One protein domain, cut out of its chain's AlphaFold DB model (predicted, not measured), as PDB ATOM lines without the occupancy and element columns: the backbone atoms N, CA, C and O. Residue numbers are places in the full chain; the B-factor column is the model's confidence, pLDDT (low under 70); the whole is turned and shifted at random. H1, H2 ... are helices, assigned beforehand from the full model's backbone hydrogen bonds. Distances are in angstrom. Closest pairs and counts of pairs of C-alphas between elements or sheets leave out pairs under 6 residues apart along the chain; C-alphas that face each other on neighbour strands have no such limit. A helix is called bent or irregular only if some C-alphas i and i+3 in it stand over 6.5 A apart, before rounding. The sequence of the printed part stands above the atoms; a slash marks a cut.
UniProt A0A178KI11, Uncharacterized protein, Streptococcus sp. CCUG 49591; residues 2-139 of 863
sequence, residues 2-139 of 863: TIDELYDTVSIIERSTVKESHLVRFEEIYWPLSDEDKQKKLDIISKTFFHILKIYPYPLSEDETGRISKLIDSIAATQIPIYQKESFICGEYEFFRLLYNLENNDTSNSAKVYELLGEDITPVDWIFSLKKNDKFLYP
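Overview. This is residues 2 to 139 of the 863 residues of an uncharacterized protein of Streptococcus sp. CCUG 49591 (UniProt A0A178KI11). Helix H4 runs through the middle of a compact, all-helix domain, with the hairpin H1 and H2 packed on one side of it and H5 beside it on another. H6 is turned steeply away from H4 and H5 and packs on both, H7 folds back along H6, and H8 packs on the last part of H4. The printed part has 138 residues with eight named helices, H1 to H8 in chain order, and no named strand. The radius of gyration of the C-alphas is 14.5 A, and the rounded outline spans 40 by 35 by 27 A.

Arrangement. H1, residues 3 to 11, and H2, residues 21 to 30, form a helical hairpin at a shallow tilt of 27 degrees, with the C-alphas of Ile 3 and Ile 29 closest at 6.6 A. H3, residues 35 to 40, is close to H2 but not clearly touching, with the C-alphas of Tyr 30 and Lys 38 closest at 7.8 A. H4, residues 42 to 55, is the hub and touches five helices. It touches H1, where the C-alphas of Tyr 7 and Thr 48 are closest at 4.9 A, and H2, where those of Leu 23 and Ile 52 are closest at 6.7 A. H5, residues 62 to 76, only just touches H4, with 3 pairs of C-alphas within 8 A, the closest being Ser 46 and Ile 75 at 7.2 A. H2, H4 and H5 form an up-and-down bundle, each running against the one before it. H6, residues 91 to 103, is about perpendicular to H4 at 78 degrees, with the C-alphas of Ser 46 and Tyr 93 closest at 5.3 A. It touches H5 at a steep tilt of 65 degrees, with the C-alphas of Ala 76 and Arg 97 closest at 4.6 A. H7, residues 110 to 116, forms a helical hairpin with H6 at 13 degrees, with the C-alphas of Gly 91 and Leu 116 closest at 4.8 A. H8, residues 118 to 129, touches H4 with residues 123 to 124 alone, and the C-alphas of Lys 54 and Pro 123 are closest at 5.3 A. Every O i to N i+4 pair is within hydrogen-bond range in H1 to H7; in H8 1 of 8 is, beside 6 of 9 O i to N i+3 pairs.

Along the chain. H1 begins at C-alpha 3, (138.047, 91.846, 147.691). H4 measures 20.4 A from first to last C-alpha, H5 20.9 A, H6 19.0 A and H8 18.4 A. H8 is irregular, with C-alphas 123 and 126 7.7 A apart, and ends at C-alpha 129, (134.018, 108.347, 125.550).

Size, cuts and confidence. The C-alphas of Tyr 83 and Asp 134 are the two farthest apart, at 42.1 A. The link from H5 to H6, residues 77 to 90, is long, and the printed part has no cut. Residues 13 to 20 have pLDDT under 70.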
ATOM      1  N   THR A   2     141.502  88.596 149.047       87.94
ATOM      2  CA  THR A   2     140.069  88.917 149.147       87.94
ATOM      3  C   THR A   2     139.750  90.245 148.451       87.94
ATOM      4  O   THR A   2     140.654  90.999 148.093       87.94
ATOM      5  N   ILE A   3     138.463  90.546 148.243       88.25
ATOM      6  CA  ILE A   3     138.047  91.846 147.691       88.25
ATOM      7  C   ILE A   3     138.394  93.011 148.631       88.25
ATOM      8  O   ILE A   3     138.718  94.094 148.154       88.25
ATOM      9  N   ASP A   4     138.373  92.767 149.944       87.12
ATOM     10  CA  ASP A   4     138.738  93.730 150.983       87.12
ATOM     11  C   ASP A   4     140.244  94.048 150.919       87.12
ATOM     12  O   ASP A   4     140.638  95.205 150.838       87.12
ATOM     13  N   GLU A   5     141.093  93.022 150.799       85.06
ATOM     14  CA  GLU A   5     142.542  93.201 150.610       85.06
ATOM     15  C   GLU A   5     142.879  93.924 149.296       85.06
ATOM     16  O   GLU A   5     143.815  94.727 149.234       85.06
ATOM     17  N   LEU A   6     142.126  93.641 148.224       86.00
ATOM     18  CA  LEU A   6     142.303  94.341 146.955       86.00
ATOM     19  C   LEU A   6     141.881  95.809 147.076       86.00
ATOM     20  O   LEU A   6     142.587  96.662 146.545       86.00
ATOM     21  N   TYR A   7     140.784  96.104 147.780       86.50
ATOM     22  CA  TYR A   7     140.346  97.472 148.063       86.50
ATOM     23  C   TYR A   7     141.434  98.263 148.791       86.50
ATOM     24  O   TYR A   7     141.839  99.326 148.316       86.50
ATOM     25  N   ASP A   8     141.959  97.714 149.888       83.50
ATOM     26  CA  ASP A   8     143.019  98.347 150.672       83.50
ATOM     27  C   ASP A   8     144.244  98.625 149.798       83.50
ATOM     28  O   ASP A   8     144.775  99.732 149.816       83.50
ATOM     29  N   THR A   9     144.610  97.669 148.937       82.12
ATOM     30  CA  THR A   9     145.717  97.813 147.982       82.12
ATOM     31  C   THR A   9     145.478  98.946 146.981       82.12
ATOM     32  O   THR A   9     146.361  99.773 146.782       82.12
ATOM     33  N   VAL A  10     144.314  99.012 146.326       80.75
ATOM     34  CA  VAL A  10     144.068 100.018 145.270       80.75
ATOM     35  C   VAL A  10     143.733 101.403 145.824       80.75
ATOM     36  O   VAL A  10     143.915 102.396 145.124       80.75
ATOM     37  N   SER A  11     143.272 101.494 147.073       76.94
ATOM     38  CA  SER A  11     142.897 102.761 147.713       76.94
ATOM     39  C   SER A  11     144.091 103.664 148.064       76.94
ATOM     40  O   SER A  11     143.918 104.873 148.205       76.94
ATOM     41  N   ILE A  12     145.298 103.096 148.159       73.00
ATOM     42  CA  ILE A  12     146.543 103.798 148.521       73.00
ATOM     43  C   ILE A  12     147.472 104.072 147.324       73.00
ATOM     44  O   ILE A  12     148.533 104.667 147.499       73.00
ATOM     45  N   ILE A  13     147.103 103.640 146.114       67.00
ATOM     46  CA  ILE A  13     147.953 103.734 144.917       67.00
ATOM     47  C   ILE A  13     147.708 105.047 144.159       67.00
ATOM     48  O   ILE A  13     146.583 105.370 143.776       67.00
ATOM     49  N   GLU A  14     148.787 105.781 143.872       55.53
ATOM     50  CA  GLU A  14     148.778 106.940 142.972       55.53
ATOM     51  C   GLU A  14     148.934 106.528 141.493       55.53
ATOM     52  O   GLU A  14     149.444 105.462 141.163       55.53
ATOM     53  N   ARG A  15     148.510 107.398 140.563       52.19
ATOM     54  CA  ARG A  15     148.399 107.136 139.107       52.19
ATOM     55  C   ARG A  15     149.692 106.701 138.377       52.19
ATOM     56  O   ARG A  15     149.618 106.451 137.169       52.19
ATOM     57  N   SER A  16     150.856 106.649 139.025       47.19
ATOM     58  CA  SER A  16     152.177 106.475 138.393       47.19
ATOM     59  C   SER A  16     152.712 105.031 138.323       47.19
ATOM     60  O   SER A  16     153.685 104.807 137.607       47.19
ATOM     61  N   THR A  17     152.077 104.034 138.950       50.28
ATOM     62  CA  THR A  17     152.487 102.609 138.889       50.28
ATOM     63  C   THR A  17     151.580 101.769 137.971       50.28
ATOM     64  O   THR A  17     150.375 101.982 137.910       50.28
ATOM     65  N   VAL A  18     152.167 100.857 137.182       51.97
ATOM     66  CA  VAL A  18     151.555 100.082 136.068       51.97
ATOM     67  C   VAL A  18     150.622  98.947 136.557       51.97
ATOM     68  O   VAL A  18     151.013  98.236 137.473       51.97
ATOM     69  N   LYS A  19     149.521  98.528 135.896       60.19
ATOM     70  CA  LYS A  19     148.265  99.212 135.477       60.19
ATOM     71  C   LYS A  19     147.191  98.219 134.963       60.19
ATOM     72  O   LYS A  19     146.010  98.477 135.139       60.19
ATOM     73  N   GLU A  20     147.577  97.057 134.426       59.72
ATOM     74  CA  GLU A  20     146.648  96.066 133.828       59.72
ATOM     75  C   GLU A  20     146.328  94.875 134.763       59.72
ATOM     76  O   GLU A  20     145.230  94.315 134.750       59.72
ATOM     77  N   SER A  21     147.253  94.540 135.669       71.38
ATOM     78  CA  SER A  21     147.131  93.410 136.603       71.38
ATOM     79  C   SER A  21     145.977  93.547 137.604       71.38
ATOM     80  O   SER A  21     145.428  92.537 138.038       71.38
ATOM     81  N   HIS A  22     145.577  94.769 137.971       84.25
ATOM     82  CA  HIS A  22     144.513  94.992 138.955       84.25
ATOM     83  C   HIS A  22     143.112  94.708 138.405       84.25
ATOM     84  O   HIS A  22     142.287  94.183 139.147       84.25
ATOM     85  N   LEU A  23     142.847  95.000 137.125       86.69
ATOM     86  CA  LEU A  23     141.567  94.665 136.490       86.69
ATOM     87  C   LEU A  23     141.414  93.147 136.344       86.69
ATOM     88  O   LEU A  23     140.388  92.600 136.734       86.69
ATOM     89  N   VAL A  24     142.462  92.465 135.865       87.62
ATOM     90  CA  VAL A  24     142.501  90.992 135.782       87.62
ATOM     91  C   VAL A  24     142.265  90.376 137.160       87.62
ATOM     92  O   VAL A  24     141.404  89.519 137.326       87.62
ATOM     93  N   ARG A  25     142.969  90.869 138.181       88.00
ATOM     94  CA  ARG A  25     142.838  90.360 139.549       88.00
ATOM     95  C   ARG A  25     141.472  90.650 140.164       88.00
ATOM     96  O   ARG A  25     140.968  89.845 140.940       88.00
ATOM     97  N   PHE A  26     140.861  91.785 139.825       93.00
ATOM     98  CA  PHE A  26     139.488  92.077 140.213       93.00
ATOM     99  C   PHE A  26     138.512  91.085 139.579       93.00
ATOM    100  O   PHE A  26     137.666  90.558 140.288       93.00
ATOM    101  N   GLU A  27     138.651  90.770 138.289       92.81
ATOM    102  CA  GLU A  27     137.831  89.761 137.604       92.81
ATOM    103  C   GLU A  27     137.997  88.361 138.209       92.81
ATOM    104  O   GLU A  27     136.998  87.687 138.471       92.81
ATOM    105  N   GLU A  28     139.236  87.941 138.479       92.00
ATOM    106  CA  GLU A  28     139.560  86.663 139.131       92.00
ATOM    107  C   GLU A  28     138.922  86.529 140.518       92.00
ATOM    108  O   GLU A  28     138.611  85.421 140.947       92.00
ATOM    109  N   ILE A  29     138.716  87.646 141.222       92.38
ATOM    110  CA  ILE A  29     138.044  87.670 142.525       92.38
ATOM    111  C   ILE A  29     136.529  87.779 142.353       92.38
ATOM    112  O   ILE A  29     135.798  87.071 143.033       92.38
ATOM    113  N   TYR A  30     136.048  88.657 141.472       94.19
ATOM    114  CA  TYR A  30     134.638  89.020 141.352       94.19
ATOM    115  C   TYR A  30     133.788  87.914 140.719       94.19
ATOM    116  O   TYR A  30     132.706  87.610 141.226       94.19
ATOM    117  N   TRP A  31     134.252  87.299 139.624       94.56
ATOM    118  CA  TRP A  31     133.453  86.302 138.902       94.56
ATOM    119  C   TRP A  31     133.159  85.037 139.723       94.56
ATOM    120  O   TRP A  31     132.019  84.572 139.649       94.56
ATOM    121  N   PRO A  32     134.097  84.507 140.535       94.12
ATOM    122  CA  PRO A  32     133.834  83.348 141.390       94.12
ATOM    123  C   PRO A  32     132.963  83.617 142.627       94.12
ATOM    124  O   PRO A  32     132.562  82.653 143.279       94.12
ATOM    125  N   LEU A  33     132.681  84.877 142.990       91.94
ATOM    126  CA  LEU A  33     131.820  85.174 144.142       91.94
ATOM    127  C   LEU A  33     130.398  84.655 143.910       91.94
ATOM    128  O   LEU A  33     129.826  84.835 142.829       91.94
ATOM    129  N   SER A  34     129.811  84.077 144.960       91.94
ATOM    130  CA  SER A  34     128.388  83.749 144.973       91.94
ATOM    131  C   SER A  34     127.544  85.024 144.872       91.94
ATOM    132  O   SER A  34     127.994  86.111 145.248       91.94
ATOM    133  N   ASP A  35     126.306  84.912 144.390       89.06
ATOM    134  CA  ASP A  35     125.408  86.069 144.321       89.06
ATOM    135  C   ASP A  35     125.152  86.664 145.715       89.06
ATOM    136  O   ASP A  35     125.110  87.882 145.866       89.06
ATOM    137  N   GLU A  36     125.077  85.826 146.753       88.31
ATOM    138  CA  GLU A  36     124.939  86.275 148.141       88.31
ATOM    139  C   GLU A  36     126.154  87.097 148.603       88.31
ATOM    140  O   GLU A  36     125.993  88.139 149.246       88.31
ATOM    141  N   ASP A  37     127.371  86.686 148.237       88.94
ATOM    142  CA  ASP A  37     128.589  87.429 148.570       88.94
ATOM    143  C   ASP A  37     128.691  88.742 147.791       88.94
ATOM    144  O   ASP A  37     129.071  89.765 148.366       88.94
ATOM    145  N   LYS A  38     128.307  88.746 146.507       92.44
ATOM    146  CA  LYS A  38     128.235  89.974 145.696       92.44
ATOM    147  C   LYS A  38     127.266  90.979 146.308       92.44
ATOM    148  O   LYS A  38     127.598  92.156 146.396       92.44
ATOM    149  N   GLN A  39     126.109  90.519 146.785       90.62
ATOM    150  CA  GLN A  39     125.131  91.368 147.467       90.62
ATOM    151  C   GLN A  39     125.663  91.902 148.804       90.62
ATOM    152  O   GLN A  39     125.595  93.104 149.054       90.62
ATOM    153  N   LYS A  40     126.242  91.040 149.654       88.19
ATOM    154  CA  LYS A  40     126.796  91.443 150.963       88.19
ATOM    155  C   LYS A  40     127.981  92.403 150.843       88.19
ATOM    156  O   LYS A  40     128.161  93.246 151.718       88.19
ATOM    157  N   LYS A  41     128.787  92.276 149.784       91.12
ATOM    158  CA  LYS A  41     130.008  93.068 149.553       91.12
ATOM    159  C   LYS A  41     129.857  94.131 148.461       91.12
ATOM    160  O   LYS A  41     130.856  94.666 147.988       91.12
ATOM    161  N   LEU A  42     128.631  94.472 148.068       92.38
ATOM    162  CA  LEU A  42     128.369  95.353 146.926       92.38
ATOM    163  C   LEU A  42     129.048  96.729 147.036       92.38
ATOM    164  O   LEU A  42     129.580  97.234 146.045       92.38
ATOM    165  N   ASP A  43     129.070  97.317 148.237       89.94
ATOM    166  CA  ASP A  43     129.713  98.611 148.490       89.94
ATOM    167  C   ASP A  43     131.224  98.557 148.215       89.94
ATOM    168  O   ASP A  43     131.747  99.347 147.427       89.94
ATOM    169  N   ILE A  44     131.925  97.581 148.805       91.50
ATOM    170  CA  ILE A  44     133.373  97.456 148.625       91.50
ATOM    171  C   ILE A  44     133.732  97.036 147.199       91.50
ATOM    172  O   ILE A  44     134.659  97.593 146.627       91.50
ATOM    173  N   ILE A  45     132.951  96.149 146.572       94.94
ATOM    174  CA  ILE A  45     133.113  95.772 145.157       94.94
ATOM    175  C   ILE A  45     133.056  97.019 144.268       94.94
ATOM    176  O   ILE A  45     133.950  97.236 143.446       94.94
ATOM    177  N   SER A  46     132.033  97.857 144.460       94.44
ATOM    178  CA  SER A  46     131.826  99.063 143.654       94.44
ATOM    179  C   SER A  46     132.953 100.074 143.863       94.44
ATOM    180  O   SER A  46     133.509 100.598 142.897       94.44
ATOM    181  N   LYS A  47     133.359 100.302 145.118       92.56
ATOM    182  CA  LYS A  47     134.474 101.198 145.455       92.56
ATOM    183  C   LYS A  47     135.807 100.712 144.890       92.56
ATOM    184  O   LYS A  47     136.556 101.530 144.352       92.56
ATOM    185  N   THR A  48     136.104  99.416 144.981       93.31
ATOM    186  CA  THR A  48     137.327  98.816 144.428       93.31
ATOM    187  C   THR A  48     137.377  98.989 142.920       93.31
ATOM    188  O   THR A  48     138.368  99.495 142.397       93.31
ATOM    189  N   PHE A  49     136.296  98.642 142.216       94.94
ATOM    190  CA  PHE A  49     136.261  98.761 140.762       94.94
ATOM    191  C   PHE A  49     136.374 100.216 140.303       94.94
ATOM    192  O   PHE A  49     137.143 100.526 139.395       94.94
ATOM    193  N   PHE A  50     135.696 101.140 140.987       92.56
ATOM    194  CA  PHE A  50     135.813 102.567 140.705       92.56
ATOM    195  C   PHE A  50     137.253 103.075 140.880       92.56
ATOM    196  O   PHE A  50     137.741 103.811 140.026       92.56
ATOM    197  N   HIS A  51     137.971 102.653 141.930       89.00
ATOM    198  CA  HIS A  51     139.389 103.000 142.110       89.00
ATOM    199  C   HIS A  51     140.274 102.440 141.001       89.00
ATOM    200  O   HIS A  51     141.126 103.169 140.496       89.00
ATOM    201  N   ILE A  52     140.033 101.200 140.568       89.81
ATOM    202  CA  ILE A  52     140.733 100.615 139.418       89.81
ATOM    203  C   ILE A  52     140.521 101.493 138.178       89.81
ATOM    204  O   ILE A  52     141.492 101.869 137.529       89.81
ATOM    205  N   LEU A  53     139.285 101.924 137.902       90.19
ATOM    206  CA  LEU A  53     138.976 102.813 136.775       90.19
ATOM    207  C   LEU A  53     139.669 104.187 136.876       90.19
ATOM    208  O   LEU A  53     140.024 104.765 135.848       90.19
ATOM    209  N   LYS A  54     139.914 104.719 138.085       87.62
ATOM    210  CA  LYS A  54     140.645 105.995 138.274       87.62
ATOM    211  C   LYS A  54     142.102 105.925 137.815       87.62
ATOM    212  O   LYS A  54     142.659 106.954 137.399       87.62
ATOM    213  N   ILE A  55     142.722 104.754 137.966       81.50
ATOM    214  CA  ILE A  55     144.145 104.511 137.686       81.50
ATOM    215  C   ILE A  55     144.380 103.793 136.350       81.50
ATOM    216  O   ILE A  55     145.520 103.761 135.882       81.50
ATOM    217  N   TYR A  56     143.324 103.260 135.727       84.25
ATOM    218  CA  TYR A  56     143.410 102.514 134.474       84.25
ATOM    219  C   TYR A  56     143.852 103.414 133.298       84.25
ATOM    220  O   TYR A  56     143.398 104.559 133.191       84.25
ATOM    221  N   PRO A  57     144.758 102.946 132.420       73.69
ATOM    222  CA  PRO A  57     145.200 103.711 131.257       73.69
ATOM    223  C   PRO A  57     144.096 103.824 130.189       73.69
ATOM    224  O   PRO A  57     143.433 102.852 129.858       73.69
ATOM    225  N   TYR A  58     143.930 105.019 129.617       73.94
ATOM    226  CA  TYR A  58     143.044 105.310 128.479       73.94
ATOM    227  C   TYR A  58     143.886 105.961 127.363       73.94
ATOM    228  O   TYR A  58     144.732 106.802 127.698       73.94
ATOM    229  N   PRO A  59     143.694 105.638 126.064       76.25
ATOM    230  CA  PRO A  59     142.568 104.921 125.439       76.25
ATOM    231  C   PRO A  59     142.604 103.391 125.578       76.25
ATOM    232  O   PRO A  59     143.663 102.820 125.804       76.25
ATOM    233  N   LEU A  60     141.437 102.753 125.419       82.19
ATOM    234  CA  LEU A  60     141.224 101.308 125.582       82.19
ATOM    235  C   LEU A  60     141.090 100.583 124.243       82.19
ATOM    236  O   LEU A  60     140.569 101.148 123.277       82.19
ATOM    237  N   SER A  61     141.493  99.314 124.208       83.38
ATOM    238  CA  SER A  61     141.134  98.393 123.127       83.38
ATOM    239  C   SER A  61     139.649  98.002 123.180       83.38
ATOM    240  O   SER A  61     138.953  98.202 124.182       83.38
ATOM    241  N   GLU A  62     139.133  97.440 122.084       80.94
ATOM    242  CA  GLU A  62     137.739  96.984 122.009       80.94
ATOM    243  C   GLU A  62     137.457  95.820 122.977       80.94
ATOM    244  O   GLU A  62     136.388  95.775 123.589       80.94
ATOM    245  N   ASP A  63     138.439  94.935 123.189       83.69
ATOM    246  CA  ASP A  63     138.354  93.839 124.162       83.69
ATOM    247  C   ASP A  63     138.267  94.366 125.602       83.69
ATOM    248  O   ASP A  63     137.348  94.020 126.345       83.69
ATOM    249  N   GLU A  64     139.151  95.295 125.978       86.38
ATOM    250  CA  GLU A  64     139.124  95.933 127.301       86.38
ATOM    251  C   GLU A  64     137.828  96.714 127.538       86.38
ATOM    252  O   GLU A  64     137.250  96.654 128.625       86.38
ATOM    253  N   THR A  65     137.331  97.405 126.509       87.62
ATOM    254  CA  THR A  65     136.035  98.096 126.558       87.62
ATOM    255  C   THR A  65     134.904  97.106 126.840       87.62
ATOM    256  O   THR A  65     134.050  97.368 127.690       87.62
ATOM    257  N   GLY A  66     134.917  95.944 126.176       87.44
ATOM    258  CA  GLY A  66     133.951  94.870 126.401       87.44
ATOM    259  C   GLY A  66     134.020  94.283 127.813       87.44
ATOM    260  O   GLY A  66     132.979  94.067 128.436       87.44
ATOM    261  N   ARG A  67     135.227  94.070 128.345       89.75
ATOM    262  CA  ARG A  67     135.447  93.573 129.715       89.75
ATOM    263  C   ARG A  67     134.925  94.545 130.769       89.75
ATOM    264  O   ARG A  67     134.174  94.142 131.657       89.75
ATOM    265  N   ILE A  68     135.263  95.828 130.637       91.44
ATOM    266  CA  ILE A  68     134.815  96.882 131.555       91.44
ATOM    267  C   ILE A  68     133.292  97.035 131.512       91.44
ATOM    268  O   ILE A  68     132.668  97.051 132.569       91.44
ATOM    269  N   SER A  69     132.686  97.087 130.321       90.62
ATOM    270  CA  SER A  69     131.222  97.151 130.159       90.62
ATOM    271  C   SER A  69     130.532  95.955 130.824       90.62
ATOM    272  O   SER A  69     129.659  96.144 131.665       90.62
ATOM    273  N   LYS A  70     131.024  94.730 130.601       92.25
ATOM    274  CA  LYS A  70     130.467  93.525 131.237       92.25
ATOM    275  C   LYS A  70     130.527  93.567 132.771       92.25
ATOM    276  O   LYS A  70     129.618  93.074 133.440       92.25
ATOM    277  N   LEU A  71     131.603  94.110 133.343       94.25
ATOM    278  CA  LEU A  71     131.722  94.287 134.793       94.25
ATOM    279  C   LEU A  71     130.754  95.349 135.318       94.25
ATOM    280  O   LEU A  71     130.127  95.118 136.351       94.25
ATOM    281  N   ILE A  72     130.604  96.471 134.607       94.12
ATOM    282  CA  ILE A  72     129.629  97.520 134.940       94.12
ATOM    283  C   ILE A  72     128.223  96.920 134.996       94.12
ATOM    284  O   ILE A  72     127.556  97.066 136.020       94.12
ATOM    285  N   ASP A  73     127.817  96.174 133.967       93.44
ATOM    286  CA  ASP A  73     126.492  95.547 133.889       93.44
ATOM    287  C   ASP A  73     126.264  94.558 135.033       93.44
ATOM    288  O   ASP A  73     125.232  94.581 135.703       93.44
ATOM    289  N   SER A  74     127.253  93.701 135.295       93.81
ATOM    290  CA  SER A  74     127.164  92.686 136.347       93.81
ATOM    291  C   SER A  74     127.072  93.310 137.741       93.81
ATOM    292  O   SER A  74     126.293  92.853 138.583       93.81
ATOM    293  N   ILE A  75     127.842  94.370 138.006       95.25
ATOM    294  CA  ILE A  75     127.763  95.105 139.272       95.25
ATOM    295  C   ILE A  75     126.403  95.803 139.371       95.25
ATOM    296  O   ILE A  75     125.717  95.631 140.375       95.25
ATOM    297  N   ALA A  76     125.972  96.515 138.328       92.38
ATOM    298  CA  ALA A  76     124.709  97.256 138.294       92.38
ATOM    299  C   ALA A  76     123.460  96.368 138.452       92.38
ATOM    300  O   ALA A  76     122.468  96.808 139.035       92.38
ATOM    301  N   ALA A  77     123.506  95.126 137.963       91.44
ATOM    302  CA  ALA A  77     122.422  94.151 138.088       91.44
ATOM    303  C   ALA A  77     122.327  93.503 139.485       91.44
ATOM    304  O   ALA A  77     121.328  92.848 139.796       91.44
ATOM    305  N   THR A  78     123.341  93.672 140.341       91.44
ATOM    306  CA  THR A  78     123.369  93.072 141.682       91.44
ATOM    307  C   THR A  78     122.354  93.766 142.599       91.44
ATOM    308  O   THR A  78     122.442  94.960 142.853       91.44
ATOM    309  N   GLN A  79     121.375  93.030 143.132       86.62
ATOM    310  CA  GLN A  79     120.328  93.622 143.972       86.62
ATOM    311  C   GLN A  79     120.843  94.012 145.365       86.62
ATOM    312  O   GLN A  79     121.559  93.254 146.009       86.62
ATOM    313  N   ILE A  80     120.408  95.167 145.876       84.94
ATOM    314  CA  ILE A  80     120.652  95.535 147.277       84.94
ATOM    315  C   ILE A  80     119.774  94.635 148.167       84.94
ATOM    316  O   ILE A  80     118.561  94.575 147.926       84.94
ATOM    317  N   PRO A  81     120.326  93.977 149.206       78.56
ATOM    318  CA  PRO A  81     119.533  93.177 150.132       78.56
ATOM    319  C   PRO A  81     118.367  93.974 150.724       78.56
ATOM    320  O   PRO A  81     118.536  95.120 151.140       78.56
ATOM    321  N   ILE A  82     117.181  93.360 150.809       78.44
ATOM    322  CA  ILE A  82     115.938  94.030 151.244       78.44
ATOM    323  C   ILE A  82     116.119  94.736 152.600       78.44
ATOM    324  O   ILE A  82     115.660  95.861 152.772       78.44
ATOM    325  N   TYR A  83     116.848  94.113 153.528       77.44
ATOM    326  CA  TYR A  83     117.110  94.638 154.872       77.44
ATOM    327  C   TYR A  83     118.156  95.773 154.924       77.44
ATOM    328  O   TYR A  83     118.300  96.413 155.961       77.44
ATOM    329  N   GLN A  84     118.888  96.035 153.835       75.25
ATOM    330  CA  GLN A  84     119.871  97.125 153.708       75.25
ATOM    331  C   GLN A  84     119.412  98.235 152.755       75.25
ATOM    332  O   GLN A  84     120.090  99.249 152.617       75.25
ATOM    333  N   LYS A  85     118.262  98.074 152.095       76.50
ATOM    334  CA  LYS A  85     117.818  98.966 151.016       76.50
ATOM    335  C   LYS A  85     117.685 100.432 151.443       76.50
ATOM    336  O   LYS A  85     117.967 101.314 150.640       76.50
ATOM    337  N   GLU A  86     117.281 100.684 152.686       71.88
ATOM    338  CA  GLU A  86     117.133 102.042 153.232       71.88
ATOM    339  C   GLU A  86     118.449 102.641 153.752       71.88
ATOM    340  O   GLU A  86     118.585 103.860 153.802       71.88
ATOM    341  N   SER A  87     119.432 101.812 154.112       77.12
ATOM    342  CA  SER A  87     120.709 102.246 154.698       77.12
ATOM    343  C   SER A  87     121.891 102.209 153.724       77.12
ATOM    344  O   SER A  87     122.967 102.715 154.043       77.12
ATOM    345  N   PHE A  88     121.717 101.631 152.533       82.88
ATOM    346  CA  PHE A  88     122.776 101.502 151.537       82.88
ATOM    347  C   PHE A  88     123.024 102.821 150.787       82.88
ATOM    348  O   PHE A  88     122.229 103.242 149.942       82.88
ATOM    349  N   ILE A  89     124.168 103.452 151.065       82.69
ATOM    350  CA  ILE A  89     124.613 104.698 150.430       82.69
ATOM    351  C   ILE A  89     125.987 104.459 149.791       82.69
ATOM    352  O   ILE A  89     127.018 104.558 150.454       82.69
ATOM    353  N   CYS A  90     126.001 104.150 148.492       88.38
ATOM    354  CA  CYS A  90     127.222 103.961 147.705       88.38
ATOM    355  C   CYS A  90     127.101 104.721 146.379       88.38
ATOM    356  O   CYS A  90     126.329 104.330 145.500       88.38
ATOM    357  N   GLY A  91     127.835 105.829 146.241       88.88
ATOM    358  CA  GLY A  91     127.794 106.656 145.032       88.88
ATOM    359  C   GLY A  91     128.379 105.935 143.821       88.88
ATOM    360  O   GLY A  91     127.818 106.007 142.731       88.88
ATOM    361  N   GLU A  92     129.462 105.184 144.030       93.25
ATOM    362  CA  GLU A  92     130.159 104.407 143.005       93.25
ATOM    363  C   GLU A  92     129.239 103.338 142.386       93.25
ATOM    364  O   GLU A  92     129.208 103.171 141.169       93.25
ATOM    365  N   TYR A  93     128.414 102.679 143.204       93.31
ATOM    366  CA  TYR A  93     127.399 101.736 142.728       93.31
ATOM    367  C   TYR A  93     126.299 102.422 141.904       93.31
ATOM    368  O   TYR A  93     125.950 101.957 140.818       93.31
ATOM    369  N   GLU A  94     125.756 103.545 142.389       91.50
ATOM    370  CA  GLU A  94     124.727 104.287 141.646       91.50
ATOM    371  C   GLU A  94     125.265 104.809 140.307       91.50
ATOM    372  O   GLU A  94     124.518 104.861 139.331       91.50
ATOM    373  N   PHE A  95     126.558 105.137 140.228       92.44
ATOM    374  CA  PHE A  95     127.215 105.491 138.971       92.44
ATOM    375  C   PHE A  95     127.217 104.330 137.976       92.44
ATOM    376  O   PHE A  95     126.816 104.528 136.833       92.44
ATOM    377  N   PHE A  96     127.567 103.110 138.396       94.12
ATOM    378  CA  PHE A  96     127.484 101.940 137.511       94.12
ATOM    379  C   PHE A  96     126.049 101.636 137.076       94.12
ATOM    380  O   PHE A  96     125.815 101.350 135.905       94.12
ATOM    381  N   ARG A  97     125.067 101.794 137.971       92.12
ATOM    382  CA  ARG A  97     123.648 101.698 137.592       92.12
ATOM    383  C   ARG A  97     123.233 102.749 136.575       92.12
ATOM    384  O   ARG A  97     122.436 102.447 135.698       92.12
ATOM    385  N   LEU A  98     123.741 103.976 136.694       91.38
ATOM    386  CA  LEU A  98     123.467 105.026 135.717       91.38
ATOM    387  C   LEU A  98     124.034 104.635 134.355       91.38
ATOM    388  O   LEU A  98     123.318 104.726 133.371       91.38
ATOM    389  N   LEU A  99     125.277 104.155 134.296       91.88
ATOM    390  CA  LEU A  99     125.875 103.680 133.045       91.88
ATOM    391  C   LEU A  99     125.040 102.556 132.407       91.88
ATOM    392  O   LEU A  99     124.683 102.670 131.239       91.88
ATOM    393  N   TYR A 100     124.632 101.556 133.191       91.75
ATOM    394  CA  TYR A 100     123.750 100.472 132.736       91.75
ATOM    395  C   TYR A 100     122.384 100.975 132.228       91.75
ATOM    396  O   TYR A 100     121.884 100.550 131.187       91.75
ATOM    397  N   ASN A 101     121.769 101.927 132.934       89.50
ATOM    398  CA  ASN A 101     120.500 102.532 132.528       89.50
ATOM    399  C   ASN A 101     120.636 103.348 131.229       89.50
ATOM    400  O   ASN A 101     119.739 103.320 130.383       89.50
ATOM    401  N   LEU A 102     121.769 104.029 131.035       87.94
ATOM    402  CA  LEU A 102     122.029 104.843 129.845       87.94
ATOM    403  C   LEU A 102     122.138 104.024 128.566       87.94
ATOM    404  O   LEU A 102     121.786 104.548 127.509       87.94
ATOM    405  N   GLU A 103     122.539 102.754 128.643       83.38
ATOM    406  CA  GLU A 103     122.477 101.848 127.487       83.38
ATOM    407  C   GLU A 103     121.042 101.719 126.946       83.38
ATOM    408  O   GLU A 103     120.826 101.550 125.745       83.38
ATOM    409  N   ASN A 104     120.050 101.884 127.825       83.12
ATOM    410  CA  ASN A 104     118.624 101.875 127.509       83.12
ATOM    411  C   ASN A 104     118.016 103.287 127.406       83.12
ATOM    412  O   ASN A 104     116.794 103.424 127.355       83.12
ATOM    413  N   ASN A 105     118.844 104.339 127.355       80.81
ATOM    414  CA  ASN A 105     118.437 105.749 127.411       80.81
ATOM    415  C   ASN A 105     117.605 106.126 128.657       80.81
ATOM    416  O   ASN A 105     116.829 107.078 128.605       80.81
ATOM    417  N   ASP A 106     117.766 105.408 129.772       84.12
ATOM    418  CA  ASP A 106     117.153 105.754 131.055       84.12
ATOM    419  C   ASP A 106     118.119 106.610 131.897       84.12
ATOM    420  O   ASP A 106     119.279 106.261 132.110       84.12
ATOM    421  N   THR A 107     117.634 107.751 132.385       83.75
ATOM    422  CA  THR A 107     118.395 108.726 133.184       83.75
ATOM    423  C   THR A 107     117.882 108.852 134.619       83.75
ATOM    424  O   THR A 107     118.317 109.738 135.363       83.75
ATOM    425  N   SER A 108     116.970 107.972 135.037       80.62
ATOM    426  CA  SER A 108     116.163 108.090 136.259       80.62
ATOM    427  C   SER A 108     116.967 108.210 137.560       80.62
ATOM    428  O   SER A 108     116.510 108.846 138.510       80.62
ATOM    429  N   ASN A 109     118.184 107.662 137.618       85.12
ATOM    430  CA  ASN A 109     119.080 107.751 138.777       85.12
ATOM    431  C   ASN A 109     120.206 108.798 138.645       85.12
ATOM    432  O   ASN A 109     121.014 108.936 139.565       85.12
ATOM    433  N   SER A 110     120.256 109.571 137.555       80.50
ATOM    434  CA  SER A 110     121.307 110.574 137.304       80.50
ATOM    435  C   SER A 110     121.426 111.619 138.422       80.50
ATOM    436  O   SER A 110     122.524 111.883 138.909       80.50
ATOM    437  N   ALA A 111     120.302 112.153 138.908       76.06
ATOM    438  CA  ALA A 111     120.278 113.125 140.003       76.06
ATOM    439  C   ALA A 111     120.938 112.584 141.286       76.06
ATOM    440  O   ALA A 111     121.716 113.297 141.921       76.06
ATOM    441  N   LYS A 112     120.679 111.312 141.619       80.81
ATOM    442  CA  LYS A 112     121.253 110.627 142.788       80.81
ATOM    443  C   LYS A 112     122.763 110.425 142.636       80.81
ATOM    444  O   LYS A 112     123.501 110.587 143.600       80.81
ATOM    445  N   VAL A 113     123.239 110.124 141.429       82.62
ATOM    446  CA  VAL A 113     124.679 110.006 141.141       82.62
ATOM    447  C   VAL A 113     125.399 111.337 141.322       82.62
ATOM    448  O   VAL A 113     126.436 111.381 141.981       82.62
ATOM    449  N   TYR A 114     124.850 112.436 140.799       74.69
ATOM    450  CA  TYR A 114     125.456 113.760 140.988       74.69
ATOM    451  C   TYR A 114     125.411 114.229 142.440       74.69
ATOM    452  O   TYR A 114     126.323 114.920 142.880       74.69
ATOM    453  N   GLU A 115     124.382 113.842 143.190       74.31
ATOM    454  CA  GLU A 115     124.305 114.101 144.626       74.31
ATOM    455  C   GLU A 115     125.361 113.320 145.420       74.31
ATOM    456  O   GLU A 115     125.986 113.888 146.312       74.31
ATOM    457  N   LEU A 116     125.579 112.040 145.095       80.62
ATOM    458  CA  LEU A 116     126.468 111.159 145.858       80.62
ATOM    459  C   LEU A 116     127.945 111.234 145.447       80.62
ATOM    460  O   LEU A 116     128.807 111.043 146.301       80.62
ATOM    461  N   LEU A 117     128.245 111.468 144.167       76.75
ATOM    462  CA  LEU A 117     129.619 111.533 143.649       76.75
ATOM    463  C   LEU A 117     130.027 112.927 143.166       76.75
ATOM    464  O   LEU A 117     131.191 113.292 143.287       76.75
ATOM    465  N   GLY A 118     129.111 113.713 142.594       76.44
ATOM    466  CA  GLY A 118     129.426 115.045 142.067       76.44
ATOM    467  C   GLY A 118     130.665 115.063 141.155       76.44
ATOM    468  O   GLY A 118     130.720 114.365 140.141       76.44
ATOM    469  N   GLU A 119     131.673 115.860 141.525       74.50
ATOM    470  CA  GLU A 119     132.924 116.002 140.765       74.50
ATOM    471  C   GLU A 119     133.896 114.811 140.934       74.50
ATOM    472  O   GLU A 119     134.838 114.698 140.142       74.50
ATOM    473  N   ASP A 120     133.647 113.863 141.853       77.44
ATOM    474  CA  ASP A 120     134.462 112.641 142.036       77.44
ATOM    475  C   ASP A 120     134.407 111.692 140.827       77.44
ATOM    476  O   ASP A 120     135.204 110.757 140.730       77.44
ATOM    477  N   ILE A 121     133.493 111.941 139.885       83.31
ATOM    478  CA  ILE A 121     133.394 111.240 138.597       83.31
ATOM    479  C   ILE A 121     134.508 111.688 137.637       83.31
ATOM    480  O   ILE A 121     134.910 110.925 136.763       83.31
ATOM    481  N   THR A 122     135.070 112.893 137.802       82.12
ATOM    482  CA  THR A 122     136.066 113.477 136.878       82.12
ATOM    483  C   THR A 122     137.255 112.550 136.562       82.12
ATOM    484  O   THR A 122     137.664 112.478 135.403       82.12
ATOM    485  N   PRO A 123     137.835 111.800 137.521       83.62
ATOM    486  CA  PRO A 123     138.929 110.875 137.228       83.62
ATOM    487  C   PRO A 123     138.540 109.680 136.343       83.62
ATOM    488  O   PRO A 123     139.438 109.088 135.744       83.62
ATOM    489  N   VAL A 124     137.247 109.342 136.255       87.44
ATOM    490  CA  VAL A 124     136.685 108.244 135.441       87.44
ATOM    491  C   VAL A 124     135.791 108.747 134.299       87.44
ATOM    492  O   VAL A 124     135.123 107.960 133.634       87.44
ATOM    493  N   ASP A 125     135.776 110.058 134.037       87.25
ATOM    494  CA  ASP A 125     134.889 110.681 133.046       87.25
ATOM    495  C   ASP A 125     135.132 110.204 131.602       87.25
ATOM    496  O   ASP A 125     134.263 110.352 130.745       87.25
ATOM    497  N   TRP A 126     136.286 109.580 131.346       87.69
ATOM    498  CA  TRP A 126     136.645 108.941 130.080       87.69
ATOM    499  C   TRP A 126     135.718 107.783 129.702       87.69
ATOM    500  O   TRP A 126     135.639 107.431 128.528       87.69
ATOM    501  N   ILE A 127     134.982 107.214 130.662       89.06
ATOM    502  CA  ILE A 127     134.000 106.152 130.409       89.06
ATOM    503  C   ILE A 127     132.925 106.612 129.417       89.06
ATOM    504  O   ILE A 127     132.514 105.836 128.557       89.06
ATOM    505  N   PHE A 128     132.524 107.885 129.453       87.50
ATOM    506  CA  PHE A 128     131.541 108.440 128.513       87.50
ATOM    507  C   PHE A 128     132.061 108.550 127.069       87.50
ATOM    508  O   PHE A 128     131.286 108.793 126.145       87.50
ATOM    509  N   SER A 129     133.361 108.345 126.861       85.81
ATOM    510  CA  SER A 129     134.018 108.347 125.550       85.81
ATOM    511  C   SER A 129     134.075 106.964 124.910       85.81
ATOM    512  O   SER A 129     134.468 106.853 123.747       85.81
ATOM    513  N   LEU A 130     133.722 105.915 125.659       87.38
ATOM    514  CA  LEU A 130     133.786 104.537 125.191       87.38
ATOM    515  C   LEU A 130     132.831 104.307 124.026       87.38
ATOM    516  O   LEU A 130     131.661 104.703 124.068       87.38
ATOM    517  N   LYS A 131     133.336 103.632 122.991       83.50
ATOM    518  CA  LYS A 131     132.581 103.310 121.784       83.50
ATOM    519  C   LYS A 131     132.595 101.819 121.499       83.50
ATOM    520  O   LYS A 131     133.601 101.152 121.712       83.50
ATOM    521  N   LYS A 132     131.492 101.336 120.936       81.44
ATOM    522  CA  LYS A 132     131.359 100.002 120.348       81.44
ATOM    523  C   LYS A 132     130.639 100.144 119.014       81.44
ATOM    524  O   LYS A 132     129.585 100.777 118.958       81.44
ATOM    525  N   ASN A 133     131.208  99.599 117.939       79.88
ATOM    526  CA  ASN A 133     130.694  99.782 116.572       79.88
ATOM    527  C   ASN A 133     130.451 101.268 116.214       79.88
ATOM    528  O   ASN A 133     129.364 101.631 115.765       79.88
ATOM    529  N   ASP A 134     131.424 102.140 116.502       76.19
ATOM    530  CA  ASP A 134     131.371 103.603 116.303       76.19
ATOM    531  C   ASP A 134     130.269 104.376 117.054       76.19
ATOM    532  O   ASP A 134     130.174 105.601 116.929       76.19
ATOM    533  N   LYS A 135     129.481 103.710 117.905       80.56
ATOM    534  CA  LYS A 135     128.478 104.344 118.773       80.56
ATOM    535  C   LYS A 135     128.994 104.461 120.197       80.56
ATOM    536  O   LYS A 135     129.621 103.535 120.702       80.56
ATOM    537  N   PHE A 136     128.712 105.589 120.847       83.94
ATOM    538  CA  PHE A 136     128.990 105.754 122.273       83.94
ATOM    539  C   PHE A 136     128.152 104.761 123.083       83.94
ATOM    540  O   PHE A 136     126.948 104.663 122.858       83.94
ATOM    541  N   LEU A 137     128.792 104.042 124.008       85.31
ATOM    542  CA  LEU A 137     128.111 103.085 124.888       85.31
ATOM    543  C   LEU A 137     127.194 103.796 125.887       85.31
ATOM    544  O   LEU A 137     126.060 103.382 126.093       85.31
ATOM    545  N   TYR A 138     127.665 104.913 126.443       88.00
ATOM    546  CA  TYR A 138     126.948 105.675 127.463       88.00
ATOM    547  C   TYR A 138     126.655 107.088 126.933       88.00
ATOM    548  O   TYR A 138     127.494 107.985 127.074       88.00
ATOM    549  N   PRO A 139     125.506 107.310 126.264       83.25
ATOM    550  CA  PRO A 139     125.207 108.566 125.579       83.25
ATOM    551  C   PRO A 139     124.966 109.712 126.574       83.25
ATOM    552  O   PRO A 139     123.845 109.979 127.004       83.25
TER     553      PRO A 139